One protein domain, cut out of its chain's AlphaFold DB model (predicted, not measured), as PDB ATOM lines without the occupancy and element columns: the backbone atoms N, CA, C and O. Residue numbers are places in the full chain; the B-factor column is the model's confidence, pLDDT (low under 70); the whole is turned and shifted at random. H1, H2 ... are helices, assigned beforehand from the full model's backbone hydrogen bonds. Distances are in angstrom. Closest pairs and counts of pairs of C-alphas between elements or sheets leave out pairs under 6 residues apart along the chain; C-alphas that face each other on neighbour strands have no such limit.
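What this domain is: This is residues 171 to 281 of the 470 residues of the protein "SusD/RagB family nutrient-binding outer membrane lipoprotein" of Oscillatoriales cyanobacterium SpSt-402 (UniProt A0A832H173). This domain has little regular structure: winding loops make a compact, rounded body, with short helices H1 and H4 side by side and H3 set off among loops. Of 111 printed residues, 33 are in five named helices, H1 to H5 in chain order; with no named strand, the class is all helix. The radius of gyration of the C-alphas is 13.0 A; the spans are 36 by 33 by 25 A.

Where its parts are: Find C-alpha 180 at (262.737, 223.439, 255.043); H1 runs 12.2 A to residue 188. Then come H2, residues 194 to 197, H3, 211 to 214, H4, 234 to 241, 10.2 A, and H5, 250 to 257, 10.4 A, ending at (261.355, 230.784, 264.376).

How they stand to each other: H1 and H4 touch, closest at the C-alphas of Val 188 and Val 240, 5.8 A. They run the same way at a shallow tilt of 33 degrees, only just short of steep. H1 and H2 only just touch, with 3 pairs of C-alphas within 8 A, closest Leu 186 and Leu 194, 6.0 A. H5 is near H4; H3 touches no helix. Every O i to N i+4 pair is within hydrogen-bond range in H1, H4 and H5; H2 and H3 are too short for one.

The domain as a whole: The printed part has no cut. Links H2 to H3 and H3 to H4 are long. Residues 171 to 175 are under pLDDT 70.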
ATOM      1  N   ALA A 171     282.324 219.679 268.872       49.41
ATOM      2  CA  ALA A 171     281.297 219.768 269.915       49.41
ATOM      3  C   ALA A 171     280.171 220.800 269.675       49.41
ATOM      4  O   ALA A 171     279.288 220.930 270.524       49.41
ATOM      5  N   GLY A 172     280.197 221.529 268.551       47.12
ATOM      6  CA  GLY A 172     279.199 222.501 268.107       47.12
ATOM      7  C   GLY A 172     278.158 221.902 267.159       47.12
ATOM      8  O   GLY A 172     278.469 221.624 266.004       47.12
ATOM      9  N   TYR A 173     276.909 221.739 267.599       51.44
ATOM     10  CA  TYR A 173     275.808 221.358 266.713       51.44
ATOM     11  C   TYR A 173     275.425 222.501 265.776       51.44
ATOM     12  O   TYR A 173     274.608 223.363 266.092       51.44
ATOM     13  N   GLY A 174     275.955 222.462 264.569       52.03
ATOM     14  CA  GLY A 174     275.470 223.317 263.500       52.03
ATOM     15  C   GLY A 174     275.941 222.761 262.183       52.03
ATOM     16  O   GLY A 174     276.869 223.313 261.605       52.03
ATOM     17  N   GLY A 175     275.371 221.633 261.755       59.47
ATOM     18  CA  GLY A 175     275.630 221.055 260.438       59.47
ATOM     19  C   GLY A 175     275.317 222.026 259.288       59.47
ATOM     20  O   GLY A 175     275.191 223.242 259.455       59.47
ATOM     21  N   GLY A 176     275.190 221.483 258.079       76.31
ATOM     22  CA  GLY A 176     274.506 222.218 257.014       76.31
ATOM     23  C   GLY A 176     273.080 222.596 257.436       76.31
ATOM     24  O   GLY A 176     272.576 222.146 258.465       76.31
ATOM     25  N   TYR A 177     272.413 223.425 256.642       88.31
ATOM     26  CA  TYR A 177     270.998 223.701 256.868       88.31
ATOM     27  C   TYR A 177     270.185 222.420 256.674       88.31
ATOM     28  O   TYR A 177     270.367 221.709 255.684       88.31
ATOM     29  N   ILE A 178     269.268 222.144 257.599       90.81
ATOM     30  CA  ILE A 178     268.230 221.141 257.371       90.81
ATOM     31  C   ILE A 178     267.240 221.730 256.360       90.81
ATOM     32  O   ILE A 178     266.884 222.909 256.440       90.81
ATOM     33  N   ALA A 179     266.823 220.922 255.386       93.19
ATOM     34  CA  ALA A 179     265.889 221.361 254.359       93.19
ATOM     35  C   ALA A 179     264.552 221.786 254.984       93.19
ATOM     36  O   ALA A 179     263.976 221.046 255.788       93.19
ATOM     37  N   HIS A 180     264.033 222.947 254.577       96.06
ATOM     38  CA  HIS A 180     262.737 223.439 255.043       96.06
ATOM     39  C   HIS A 180     261.609 222.452 254.761       96.06
ATOM     40  O   HIS A 180     260.803 222.215 255.653       96.06
ATOM     41  N   GLN A 181     261.600 221.824 253.581       96.62
ATOM     42  CA  GLN A 181     260.616 220.799 253.233       96.62
ATOM     43  C   GLN A 181     260.516 219.710 254.305       96.62
ATOM     44  O   GLN A 181     259.424 219.412 254.768       96.62
ATOM     45  N   PHE A 182     261.648 219.155 254.741       96.06
ATOM     46  CA  PHE A 182     261.652 218.077 255.727       96.06
ATOM     47  C   PHE A 182     261.028 218.522 257.055       96.06
ATOM     48  O   PHE A 182     260.176 217.836 257.607       96.06
ATOM     49  N   MET A 183     261.417 219.699 257.552       97.31
ATOM     50  CA  MET A 183     260.886 220.235 258.810       97.31
ATOM     51  C   MET A 183     259.409 220.620 258.712       97.31
ATOM     52  O   MET A 183     258.645 220.339 259.630       97.31
ATOM     53  N   PHE A 184     259.011 221.238 257.602       98.25
ATOM     54  CA  PHE A 184     257.623 221.576 257.317       98.25
ATOM     55  C   PHE A 184     256.748 220.325 257.277       98.25
ATOM     56  O   PHE A 184     255.691 220.291 257.894       98.25
ATOM     57  N   GLU A 185     257.207 219.280 256.593       97.81
ATOM     58  CA  GLU A 185     256.470 218.030 256.467       97.81
ATOM     59  C   GLU A 185     256.319 217.296 257.796       97.81
ATOM     60  O   GLU A 185     255.251 216.753 258.055       97.81
ATOM     61  N   LEU A 186     257.335 217.304 258.661       98.12
ATOM     62  CA  LEU A 186     257.184 216.753 260.009       98.12
ATOM     63  C   LEU A 186     256.122 217.520 260.818       98.12
ATOM     64  O   LEU A 186     255.383 216.898 261.572       98.12
ATOM     65  N   LEU A 187     256.027 218.846 260.645       97.62
ATOM     66  CA  LEU A 187     255.023 219.675 261.320       97.62
ATOM     67  C   LEU A 187     253.605 219.392 260.822       97.62
ATOM     68  O   LEU A 187     252.730 219.113 261.625       97.62
ATOM     69  N   VAL A 188     253.364 219.449 259.509       97.56
ATOM     70  CA  VAL A 188     251.999 219.309 258.962       97.56
ATOM     71  C   VAL A 188     251.465 217.877 258.991       97.56
ATOM     72  O   VAL A 188     250.285 217.664 258.732       97.56
ATOM     73  N   ASN A 189     252.328 216.892 259.254       97.00
ATOM     74  CA  ASN A 189     251.921 215.507 259.487       97.00
ATOM     75  C   ASN A 189     251.882 215.148 260.981       97.00
ATOM     76  O   ASN A 189     251.771 213.963 261.283       97.00
ATOM     77  N   ASP A 190     252.027 216.126 261.888       96.62
ATOM     78  CA  ASP A 190     252.065 215.915 263.341       96.62
ATOM     79  C   ASP A 190     252.992 214.750 263.742       96.62
ATOM     80  O   ASP A 190     252.646 213.876 264.537       96.62
ATOM     81  N   ASP A 191     254.185 214.693 263.135       98.38
ATOM     82  CA  ASP A 191     255.068 213.539 263.276       98.38
ATOM     83  C   ASP A 191     255.656 213.462 264.696       98.38
ATOM     84  O   ASP A 191     256.444 214.338 265.084       98.38
ATOM     85  N   PRO A 192     255.369 212.399 265.476       98.00
ATOM     86  CA  PRO A 192     255.811 212.308 266.866       98.00
ATOM     87  C   PRO A 192     257.338 212.181 266.998       98.00
ATOM     88  O   PRO A 192     257.893 212.342 268.087       98.00
ATOM     89  N   ARG A 193     258.055 211.936 265.890       98.44
ATOM     90  CA  ARG A 193     259.523 211.870 265.844       98.44
ATOM     91  C   ARG A 193     260.174 213.245 265.734       98.44
ATOM     92  O   ARG A 193     261.381 213.344 265.967       98.44
ATOM     93  N   LEU A 194     259.415 214.301 265.423       97.56
ATOM     94  CA  LEU A 194     259.904 215.680 265.293       97.56
ATOM     95  C   LEU A 194     260.894 216.078 266.411       97.56
ATOM     96  O   LEU A 194     262.030 216.425 266.080       97.56
ATOM     97  N   PRO A 195     260.563 215.972 267.716       96.50
ATOM     98  CA  PRO A 195     261.469 216.421 268.772       96.50
ATOM     99  C   PRO A 195     262.709 215.531 268.955       96.50
ATOM    100  O   PRO A 195     263.666 215.927 269.621       96.50
ATOM    101  N   PHE A 196     262.728 214.335 268.360       97.50
ATOM    102  CA  PHE A 196     263.915 213.487 268.316       97.50
ATOM    103  C   PHE A 196     264.826 213.835 267.142       97.50
ATOM    104  O   PHE A 196     266.040 213.692 267.266       97.50
ATOM    105  N   TYR A 197     264.267 214.250 266.006       95.75
ATOM    106  CA  TYR A 197     265.015 214.459 264.764       95.75
ATOM    107  C   TYR A 197     265.683 215.821 264.684       95.75
ATOM    108  O   TYR A 197     266.772 215.946 264.122       95.75
ATOM    109  N   ILE A 198     265.041 216.841 265.240       92.50
ATOM    110  CA  ILE A 198     265.515 218.217 265.171       92.50
ATOM    111  C   ILE A 198     265.728 218.783 266.568       92.50
ATOM    112  O   ILE A 198     265.077 218.371 267.521       92.50
ATOM    113  N   LYS A 199     266.624 219.763 266.679       92.25
ATOM    114  CA  LYS A 199     266.810 220.580 267.873       92.25
ATOM    115  C   LYS A 199     266.742 222.053 267.507       92.25
ATOM    116  O   LYS A 199     267.601 222.567 266.786       92.25
ATOM    117  N   ARG A 200     265.740 222.757 268.035       92.69
ATOM    118  CA  ARG A 200     265.624 224.203 267.844       92.69
ATOM    119  C   ARG A 200     266.589 224.917 268.781       92.69
ATOM    120  O   ARG A 200     266.637 224.636 269.980       92.69
ATOM    121  N   GLN A 201     267.372 225.831 268.216       90.75
ATOM    122  CA  GLN A 201     268.406 226.569 268.951       90.75
ATOM    123  C   GLN A 201     267.945 227.960 269.389       90.75
ATOM    124  O   GLN A 201     268.491 228.521 270.336       90.75
ATOM    125  N   THR A 202     266.908 228.494 268.742       90.56
ATOM    126  CA  THR A 202     266.404 229.845 268.981       90.56
ATOM    127  C   THR A 202     264.879 229.889 269.032       90.56
ATOM    128  O   THR A 202     264.198 229.045 268.453       90.56
ATOM    129  N   LYS A 203     264.361 230.904 269.725       93.19
ATOM    130  CA  LYS A 203     262.985 231.405 269.580       93.19
ATOM    131  C   LYS A 203     262.946 232.844 269.068       93.19
ATOM    132  O   LYS A 203     261.880 233.441 268.973       93.19
ATOM    133  N   THR A 204     264.112 233.426 268.797       92.50
ATOM    134  CA  THR A 204     264.229 234.806 268.341       92.50
ATOM    135  C   THR A 204     263.564 234.931 266.982       92.50
ATOM    136  O   THR A 204     264.030 234.361 265.995       92.50
ATOM    137  N   VAL A 205     262.473 235.690 266.949       94.75
ATOM    138  CA  VAL A 205     261.812 236.088 265.711       94.75
ATOM    139  C   VAL A 205     262.612 237.239 265.118       94.75
ATOM    140  O   VAL A 205     262.761 238.277 265.761       94.75
ATOM    141  N   LEU A 206     263.149 237.040 263.919       95.00
ATOM    142  CA  LEU A 206     263.909 238.067 263.218       95.00
ATOM    143  C   LEU A 206     262.975 239.092 262.567       95.00
ATOM    144  O   LEU A 206     261.988 238.727 261.924       95.00
ATOM    145  N   ASP A 207     263.316 240.369 262.713       93.12
ATOM    146  CA  ASP A 207     262.608 241.500 262.123       93.12
ATOM    147  C   ASP A 207     263.123 241.776 260.697       93.12
ATOM    148  O   ASP A 207     264.277 242.174 260.521       93.12
ATOM    149  N   PRO A 208     262.293 241.604 259.652       91.12
ATOM    150  CA  PRO A 208     262.700 241.872 258.274       91.12
ATOM    151  C   PRO A 208     262.903 243.366 257.969       91.12
ATOM    152  O   PRO A 208     263.435 243.691 256.903       91.12
ATOM    153  N   SER A 209     262.464 244.274 258.849       92.81
ATOM    154  CA  SER A 209     262.683 245.719 258.718       92.81
ATOM    155  C   SER A 209     264.047 246.167 259.259       92.81
ATOM    156  O   SER A 209     264.597 247.164 258.785       92.81
ATOM    157  N   ASP A 210     264.640 245.395 260.176       93.94
ATOM    158  CA  ASP A 210     266.008 245.589 260.649       93.94
ATOM    159  C   ASP A 210     266.988 245.066 259.591       93.94
ATOM    160  O   ASP A 210     267.046 243.872 259.293       93.94
ATOM    161  N   ALA A 211     267.795 245.963 259.022       88.88
ATOM    162  CA  ALA A 211     268.738 245.616 257.966       88.88
ATOM    163  C   ALA A 211     269.762 244.547 258.386       88.88
ATOM    164  O   ALA A 211     270.193 243.771 257.536       88.88
ATOM    165  N   THR A 212     270.145 244.482 259.665       88.25
ATOM    166  CA  THR A 212     271.105 243.488 260.169       88.25
ATOM    167  C   THR A 212     270.476 242.102 260.245       88.25
ATOM    168  O   THR A 212     271.068 241.125 259.791       88.25
ATOM    169  N   GLN A 213     269.238 242.020 260.728       91.69
ATOM    170  CA  GLN A 213     268.505 240.765 260.862       91.69
ATOM    171  C   GLN A 213     268.003 240.266 259.511       91.69
ATOM    172  O   GLN A 213     268.066 239.070 259.232       91.69
ATOM    173  N   LYS A 214     267.586 241.178 258.626       89.12
ATOM    174  CA  LYS A 214     267.167 240.854 257.263       89.12
ATOM    175  C   LYS A 214     268.230 240.057 256.511       89.12
ATOM    176  O   LYS A 214     267.878 239.100 255.835       89.12
ATOM    177  N   GLN A 215     269.513 240.392 256.642       86.94
ATOM    178  CA  GLN A 215     270.588 239.644 255.965       86.94
ATOM    179  C   GLN A 215     270.778 238.219 256.506       86.94
ATOM    180  O   GLN A 215     271.393 237.389 255.840       86.94
ATOM    181  N   THR A 216     270.228 237.929 257.683       89.19
ATOM    182  CA  THR A 216     270.263 236.609 258.313       89.19
ATOM    183  C   THR A 216     269.023 235.770 257.997       89.19
ATOM    184  O   THR A 216     269.097 234.546 257.990       89.19
ATOM    185  N   ILE A 217     267.883 236.403 257.710       90.25
ATOM    186  CA  ILE A 217     266.621 235.717 257.406       90.25
ATOM    187  C   ILE A 217     266.763 234.858 256.128       90.25
ATOM    188  O   ILE A 217     267.098 235.401 255.068       90.25
ATOM    189  N   PRO A 218     266.453 233.544 256.174       87.69
ATOM    190  CA  PRO A 218     266.424 232.700 254.984       87.69
ATOM    191  C   PRO A 218     265.470 233.279 253.941       87.69
ATOM    192  O   PRO A 218     264.352 233.678 254.272       87.69
ATOM    193  N   CYS A 219     265.903 233.312 252.679       85.81
ATOM    194  CA  CYS A 219     265.125 233.860 251.568       85.81
ATOM    195  C   CYS A 219     264.761 235.356 251.654       85.81
ATOM    196  O   CYS A 219     263.922 235.818 250.889       85.81
ATOM    197  N   SER A 220     265.385 236.161 252.517       84.38
ATOM    198  CA  SER A 220     265.002 237.576 252.707       84.38
ATOM    199  C   SER A 220     265.183 238.493 251.493       84.38
ATOM    200  O   SER A 220     264.666 239.616 251.468       84.38
ATOM    201  N   GLN A 221     265.946 238.037 250.501       81.19
ATOM    202  CA  GLN A 221     266.267 238.769 249.279       81.19
ATOM    203  C   GLN A 221     265.465 238.281 248.063       81.19
ATOM    204  O   GLN A 221     265.707 238.752 246.954       81.19
ATOM    205  N   ARG A 222     264.526 237.342 248.245       85.12
ATOM    206  CA  ARG A 222     263.791 236.708 247.145       85.12
ATOM    207  C   ARG A 222     262.348 236.369 247.519       85.12
ATOM    208  O   ARG A 222     262.025 236.201 248.687       85.12
ATOM    209  N   ALA A 223     261.476 236.295 246.517       84.94
ATOM    210  CA  ALA A 223     260.032 236.109 246.705       84.94
ATOM    211  C   ALA A 223     259.518 234.733 246.245       84.94
ATOM    212  O   ALA A 223     258.354 234.413 246.445       84.94
ATOM    213  N   ASP A 224     260.374 233.935 245.617       89.38
ATOM    214  CA  ASP A 224     260.066 232.644 245.000       89.38
ATOM    215  C   ASP A 224     260.413 231.439 245.889       89.38
ATOM    216  O   ASP A 224     260.302 230.296 245.452       89.38
ATOM    217  N   CYS A 225     260.809 231.671 247.146       91.56
ATOM    218  CA  CYS A 225     260.914 230.588 248.117       91.56
ATOM    219  C   CYS A 225     259.541 229.997 248.431       91.56
ATOM    220  O   CYS A 225     258.575 230.730 248.642       91.56
ATOM    221  N   VAL A 226     259.477 228.668 248.506       93.44
ATOM    222  CA  VAL A 226     258.242 227.943 248.830       93.44
ATOM    223  C   VAL A 226     257.969 228.056 250.323       93.44
ATOM    224  O   VAL A 226     256.860 228.387 250.736       93.44
ATOM    225  N   TYR A 227     259.000 227.809 251.133       95.75
ATOM    226  CA  TYR A 227     258.877 227.831 252.584       95.75
ATOM    227  C   TYR A 227     259.399 229.140 253.163       95.75
ATOM    228  O   TYR A 227     258.666 229.795 253.895       95.75
ATOM    229  N   GLY A 228     260.623 229.556 252.820       93.69
ATOM    230  CA  GLY A 228     261.227 230.785 253.342       93.69
ATOM    231  C   GLY A 228     261.341 230.787 254.871       93.69
ATOM    232  O   GLY A 228     261.401 229.738 255.505       93.69
ATOM    233  N   TYR A 229     261.376 231.965 255.493       95.06
ATOM    234  CA  TYR A 229     261.403 232.057 256.954       95.06
ATOM    235  C   TYR A 229     260.017 231.778 257.548       95.06
ATOM    236  O   TYR A 229     259.094 232.578 257.382       95.06
ATOM    237  N   PHE A 230     259.872 230.648 258.249       96.81
ATOM    238  CA  PHE A 230     258.575 230.092 258.664       96.81
ATOM    239  C   PHE A 230     257.639 231.094 259.368       96.81
ATOM    240  O   PHE A 230     256.467 231.132 258.996       96.81
ATOM    241  N   PRO A 231     258.094 231.954 260.309       96.81
ATOM    242  CA  PRO A 231     257.217 232.935 260.960       96.81
ATOM    243  C   PRO A 231     256.597 233.978 260.022       96.81
ATOM    244  O   PRO A 231     255.614 234.612 260.394       96.81
ATOM    245  N   LEU A 232     257.188 234.194 258.842       94.69
ATOM    246  CA  LEU A 232     256.761 235.192 257.855       94.69
ATOM    247  C   LEU A 232     256.136 234.563 256.603       94.69
ATOM    248  O   LEU A 232     255.678 235.281 255.715       94.69
ATOM    249  N   SER A 233     256.117 233.235 256.510       95.44
ATOM    250  CA  SER A 233     255.677 232.521 255.317       95.44
ATOM    251  C   SER A 233     254.197 232.192 255.376       95.44
ATOM    252  O   SER A 233     253.787 231.294 256.105       95.44
ATOM    253  N   ASN A 234     253.389 232.867 254.557       96.00
ATOM    254  CA  ASN A 234     251.951 232.600 254.506       96.00
ATOM    255  C   ASN A 234     251.632 231.137 254.151       96.00
ATOM    256  O   ASN A 234     250.666 230.584 254.665       96.00
ATOM    257  N   TYR A 235     252.453 230.501 253.308       96.69
ATOM    258  CA  TYR A 235     252.308 229.079 252.984       96.69
ATOM    259  C   TYR A 235     252.464 228.204 254.234       96.69
ATOM    260  O   TYR A 235     251.601 227.376 254.529       96.69
ATOM    261  N   VAL A 236     253.524 228.437 255.014       97.88
ATOM    262  CA  VAL A 236     253.801 227.659 256.226       97.88
ATOM    263  C   VAL A 236     252.777 227.945 257.321       97.88
ATOM    264  O   VAL A 236     252.211 227.014 257.888       97.88
ATOM    265  N   THR A 237     252.507 229.215 257.625       98.00
ATOM    266  CA  THR A 237     251.626 229.581 258.743       98.00
ATOM    267  C   THR A 237     250.182 229.145 258.502       98.00
ATOM    268  O   THR A 237     249.510 228.714 259.441       98.00
ATOM    269  N   GLN A 238     249.718 229.182 257.248       98.06
ATOM    270  CA  GLN A 238     248.392 228.691 256.888       98.06
ATOM    271  C   GLN A 238     248.294 227.170 257.040       98.06
ATOM    272  O   GLN A 238     247.284 226.685 257.541       98.06
ATOM    273  N   ALA A 239     249.322 226.421 256.640       97.81
ATOM    274  CA  ALA A 239     249.303 224.964 256.738       97.81
ATOM    275  C   ALA A 239     249.436 224.462 258.186       97.81
ATOM    276  O   ALA A 239     248.784 223.491 258.546       97.81
ATOM    277  N   VAL A 240     250.246 225.129 259.016       97.62
ATOM    278  CA  VAL A 240     250.496 224.704 260.405       97.62
ATOM    279  C   VAL A 240     249.413 225.200 261.369       97.62
ATOM    280  O   VAL A 240     249.000 224.464 262.257       97.62
ATOM    281  N   TYR A 241     248.942 226.444 261.217       97.69
ATOM    282  CA  TYR A 241     248.027 227.071 262.184       97.69
ATOM    283  C   TYR A 241     246.700 227.549 261.589       97.69
ATOM    284  O   TYR A 241     245.844 228.028 262.333       97.69
ATOM    285  N   GLY A 242     246.518 227.480 260.268       98.00
ATOM    286  CA  GLY A 242     245.341 228.052 259.612       98.00
ATOM    287  C   GLY A 242     245.282 229.583 259.676       98.00
ATOM    288  O   GLY A 242     244.193 230.147 259.590       98.00
ATOM    289  N   LYS A 243     246.429 230.252 259.874       98.25
ATOM    290  CA  LYS A 243     246.534 231.697 260.132       98.25
ATOM    291  C   LYS A 243     247.499 232.380 259.166       98.25
ATOM    292  O   LYS A 243     248.537 231.815 258.811       98.25
ATOM    293  N   ALA A 244     247.217 233.639 258.831       98.00
ATOM    294  CA  ALA A 244     248.198 234.498 258.179       98.00
ATOM    295  C   ALA A 244     249.333 234.865 259.165       98.00
ATOM    296  O   ALA A 244     249.106 234.895 260.379       98.00
ATOM    297  N   PRO A 245     250.544 235.217 258.687       96.69
ATOM    298  CA  PRO A 245     251.676 235.548 259.561       96.69
ATOM    299  C   PRO A 245     251.396 236.671 260.575       96.69
ATOM    300  O   PRO A 245     251.916 236.666 261.694       96.69
ATOM    301  N   GLY A 246     250.554 237.641 260.198       96.69
ATOM    302  CA  GLY A 246     250.142 238.749 261.063       96.69
ATOM    303  C   GLY A 246     249.297 238.318 262.266       96.69
ATOM    304  O   GLY A 246     249.410 238.939 263.321       96.69
ATOM    305  N   ASP A 247     248.542 237.224 262.130       98.00
ATOM    306  CA  ASP A 247     247.557 236.748 263.113       98.00
ATOM    307  C   ASP A 247     248.131 235.726 264.103       98.00
ATOM    308  O   ASP A 247     247.452 235.298 265.040       98.00
ATOM    309  N   LEU A 248     249.387 235.312 263.908       98.12
ATOM    310  CA  LEU A 248     250.072 234.433 264.848       98.12
ATOM    311  C   LEU A 248     250.315 235.142 266.184       98.12
ATOM    312  O   LEU A 248     250.822 236.268 266.242       98.12
ATOM    313  N   SER A 249     250.039 234.427 267.269       98.00
ATOM    314  CA  SER A 249     250.471 234.803 268.612       98.00
ATOM    315  C   SER A 249     251.998 234.825 268.712       98.00
ATOM    316  O   SER A 249     252.715 234.208 267.919       98.00
ATOM    317  N   THR A 250     252.519 235.501 269.738       96.62
ATOM    318  CA  THR A 250     253.963 235.520 270.014       96.62
ATOM    319  C   THR A 250     254.529 234.107 270.155       96.62
ATOM    320  O   THR A 250     255.560 233.816 269.561       96.62
ATOM    321  N   ALA A 251     253.834 233.216 270.870       95.62
ATOM    322  CA  ALA A 251     254.281 231.839 271.075       95.62
ATOM    323  C   ALA A 251     254.336 231.036 269.764       95.62
ATOM    324  O   ALA A 251     255.288 230.294 269.542       95.62
ATOM    325  N   GLU A 252     253.360 231.214 268.868       97.00
ATOM    326  CA  GLU A 252     253.351 230.550 267.557       97.00
ATOM    327  C   GLU A 252     254.507 231.041 266.668       97.00
ATOM    328  O   GLU A 252     255.182 230.231 266.029       97.00
ATOM    329  N   LYS A 253     254.794 232.353 266.674       96.44
ATOM    330  CA  LYS A 253     255.947 232.924 265.951       96.44
ATOM    331  C   LYS A 253     257.273 232.424 266.519       96.44
ATOM    332  O   LYS A 253     258.132 231.990 265.757       96.44
ATOM    333  N   GLU A 254     257.425 232.458 267.842       95.56
ATOM    334  CA  GLU A 254     258.603 231.946 268.552       95.56
ATOM    335  C   GLU A 254     258.832 230.454 268.254       95.56
ATOM    336  O   GLU A 254     259.964 230.036 268.007       95.56
ATOM    337  N   TYR A 255     257.760 229.653 268.216       95.38
ATOM    338  CA  TYR A 255     257.821 228.230 267.888       95.38
ATOM    339  C   TYR A 255     258.355 228.000 266.469       95.38
ATOM    340  O   TYR A 255     259.291 227.212 266.299       95.38
ATOM    341  N   LEU A 256     257.796 228.702 265.472       96.50
ATOM    342  CA  LEU A 256     258.198 228.600 264.064       96.50
ATOM    343  C   LEU A 256     259.604 229.152 263.800       96.50
ATOM    344  O   LEU A 256     260.307 228.637 262.935       96.50
ATOM    345  N   ALA A 257     260.045 230.160 264.556       95.12
ATOM    346  CA  ALA A 257     261.355 230.784 264.376       95.12
ATOM    347  C   ALA A 257     262.522 229.809 264.595       95.12
ATOM    348  O   ALA A 257     263.586 229.988 264.004       95.12
ATOM    349  N   GLY A 258     262.321 228.773 265.414       93.25
ATOM    350  CA  GLY A 258     263.328 227.745 265.671       93.25
ATOM    351  C   GLY A 258     263.522 226.734 264.535       93.25
ATOM    352  O   GLY A 258     264.522 226.012 264.552       93.25
ATOM    353  N   PHE A 259     262.616 226.681 263.551       94.56
ATOM    354  CA  PHE A 259     262.715 225.846 262.342       94.56
ATOM    355  C   PHE A 259     263.514 226.560 261.249       94.56
ATOM    356  O   PHE A 259     263.061 226.794 260.131       94.56
ATOM    357  N   PHE A 260     264.719 226.962 261.626       93.44
ATOM    358  CA  PHE A 260     265.629 227.756 260.831       93.44
ATOM    359  C   PHE A 260     266.455 226.859 259.899       93.44
ATOM    360  O   PHE A 260     267.512 226.336 260.270       93.44
ATOM    361  N   GLY A 261     265.959 226.666 258.680       92.94
ATOM    362  CA  GLY A 261     266.590 225.859 257.641       92.94
ATOM    363  C   GLY A 261     266.799 226.647 256.357       92.94
ATOM    364  O   GLY A 261     266.944 227.871 256.377       92.94
ATOM    365  N   ARG A 262     266.824 225.930 255.230       92.00
ATOM    366  CA  ARG A 262     266.797 226.536 253.894       92.00
ATOM    367  C   ARG A 262     265.949 225.748 252.916       92.00
ATOM    368  O   ARG A 262     265.860 224.521 252.984       92.00
ATOM    369  N   ASP A 263     265.369 226.484 251.982       93.75
ATOM    370  CA  ASP A 263     264.793 225.932 250.767       93.75
ATOM    371  C   ASP A 263     265.900 225.331 249.888       93.75
ATOM    372  O   ASP A 263     267.066 225.745 249.922       93.75
ATOM    373  N   ARG A 264     265.538 224.325 249.091       90.06
ATOM    374  CA  ARG A 264     266.488 223.611 248.236       90.06
ATOM    375  C   ARG A 264     267.153 224.566 247.240       90.06
ATOM    376  O   ARG A 264     266.475 225.254 246.482       90.06
ATOM    377  N   ALA A 265     268.486 224.525 247.196       87.56
ATOM    378  CA  ALA A 265     269.316 225.343 246.308       87.56
ATOM    379  C   ALA A 265     269.083 226.860 246.448       87.56
ATOM    380  O   ALA A 265     269.203 227.606 245.477       87.56
ATOM    381  N   ASP A 266     268.758 227.326 247.656       87.69
ATOM    382  CA  ASP A 266     268.849 228.745 247.986       87.69
ATOM    383  C   ASP A 266     270.312 229.238 247.834       87.69
ATOM    384  O   ASP A 266     271.185 228.760 248.564       87.69
ATOM    385  N   PRO A 267     270.607 230.170 246.903       84.31
ATOM    386  CA  PRO A 267     271.955 230.627 246.596       84.31
ATOM    387  C   PRO A 267     272.424 231.755 247.521       84.31
ATOM    388  O   PRO A 267     273.546 232.241 247.362       84.31
ATOM    389  N   SER A 268     271.582 232.225 248.453       82.31
ATOM    390  CA  SER A 268     271.982 233.263 249.398       82.31
ATOM    391  C   SER A 268     273.232 232.831 250.173       82.31
ATOM    392  O   SER A 268     273.363 231.673 250.574       82.31
ATOM    393  N   GLY A 269     274.150 233.772 250.414       80.56
ATOM    394  CA  GLY A 269     275.376 233.511 251.172       80.56
ATOM    395  C   GLY A 269     275.097 232.962 252.575       80.56
ATOM    396  O   GLY A 269     273.963 232.980 253.049       80.56
ATOM    397  N   ILE A 270     276.132 232.458 253.245       83.25
ATOM    398  CA  ILE A 270     276.035 231.917 254.606       83.25
ATOM    399  C   ILE A 270     276.350 233.049 255.607       83.25
ATOM    400  O   ILE A 270     277.526 233.387 255.742       83.25
ATOM    401  N   PRO A 271     275.347 233.654 256.280       86.81
ATOM    402  CA  PRO A 271     275.574 234.668 257.311       86.81
ATOM    403  C   PRO A 271     276.060 234.034 258.628       86.81
ATOM    404  O   PRO A 271     276.181 232.811 258.745       86.81
ATOM    405  N   ASP A 272     276.330 234.868 259.636       85.00
ATOM    406  CA  ASP A 272     276.625 234.412 261.000       85.00
ATOM    407  C   ASP A 272     275.333 234.062 261.757       85.00
ATOM    408  O   ASP A 272     274.782 234.845 262.527       85.00
ATOM    409  N   ASP A 273     274.803 232.879 261.471       87.19
ATOM    410  CA  ASP A 273     273.513 232.386 261.968       87.19
ATOM    411  C   ASP A 273     273.635 231.022 262.663       87.19
ATOM    412  O   ASP A 273     272.644 230.322 262.876       87.19
ATOM    413  N   ALA A 274     274.851 230.635 263.061       84.44
ATOM    414  CA  ALA A 274     275.123 229.333 263.670       84.44
ATOM    415  C   ALA A 274     274.278 229.069 264.933       84.44
ATOM    416  O   ALA A 274     273.891 227.929 265.183       84.44
ATOM    417  N   GLY A 275     273.963 230.118 265.703       85.38
ATOM    418  CA  GLY A 275     273.087 230.040 266.880       85.38
ATOM    419  C   GLY A 275     271.584 230.014 266.571       85.38
ATOM    420  O   GLY A 275     270.786 229.839 267.488       85.38
ATOM    421  N   LEU A 276     271.190 230.202 265.308       89.12
ATOM    422  CA  LEU A 276     269.794 230.215 264.868       89.12
ATOM    423  C   LEU A 276     269.404 228.919 264.162       89.12
ATOM    424  O   LEU A 276     268.309 228.417 264.405       89.12
ATOM    425  N   ARG A 277     270.303 228.372 263.327       89.25
ATOM    426  CA  ARG A 277     270.056 227.174 262.506       89.25
ATOM    427  C   ARG A 277     269.468 226.034 263.328       89.25
ATOM    428  O   ARG A 277     269.966 225.725 264.408       89.25
ATOM    429  N   THR A 278     268.459 225.352 262.804       90.94
ATOM    430  CA  THR A 278     267.996 224.109 263.417       90.94
ATOM    431  C   THR A 278     269.120 223.087 263.383       90.94
ATOM    432  O   THR A 278     269.763 222.863 262.357       90.94
ATOM    433  N   ALA A 279     269.365 222.472 264.528       89.31
ATOM    434  CA  ALA A 279     270.373 221.454 264.680       89.31
ATOM    435  C   ALA A 279     269.771 220.055 264.503       89.31
ATOM    436  O   ALA A 279     268.573 219.840 264.691       89.31
ATOM    437  N   HIS A 280     270.618 219.086 264.169       89.06
ATOM    438  CA  HIS A 280     270.256 217.675 264.240       89.06
ATOM    439  C   HIS A 280     269.921 217.286 265.689       89.06
ATOM    440  O   HIS A 280     270.590 217.734 266.617       89.06
ATOM    441  N   GLY A 281     268.879 216.486 265.892       91.75
ATOM    442  CA  GLY A 281     268.368 216.138 267.216       91.75
ATOM    443  C   GLY A 281     269.048 214.931 267.868       91.75
ATOM    444  O   GLY A 281     270.160 214.513 267.523       91.75
TER     445      GLY A 281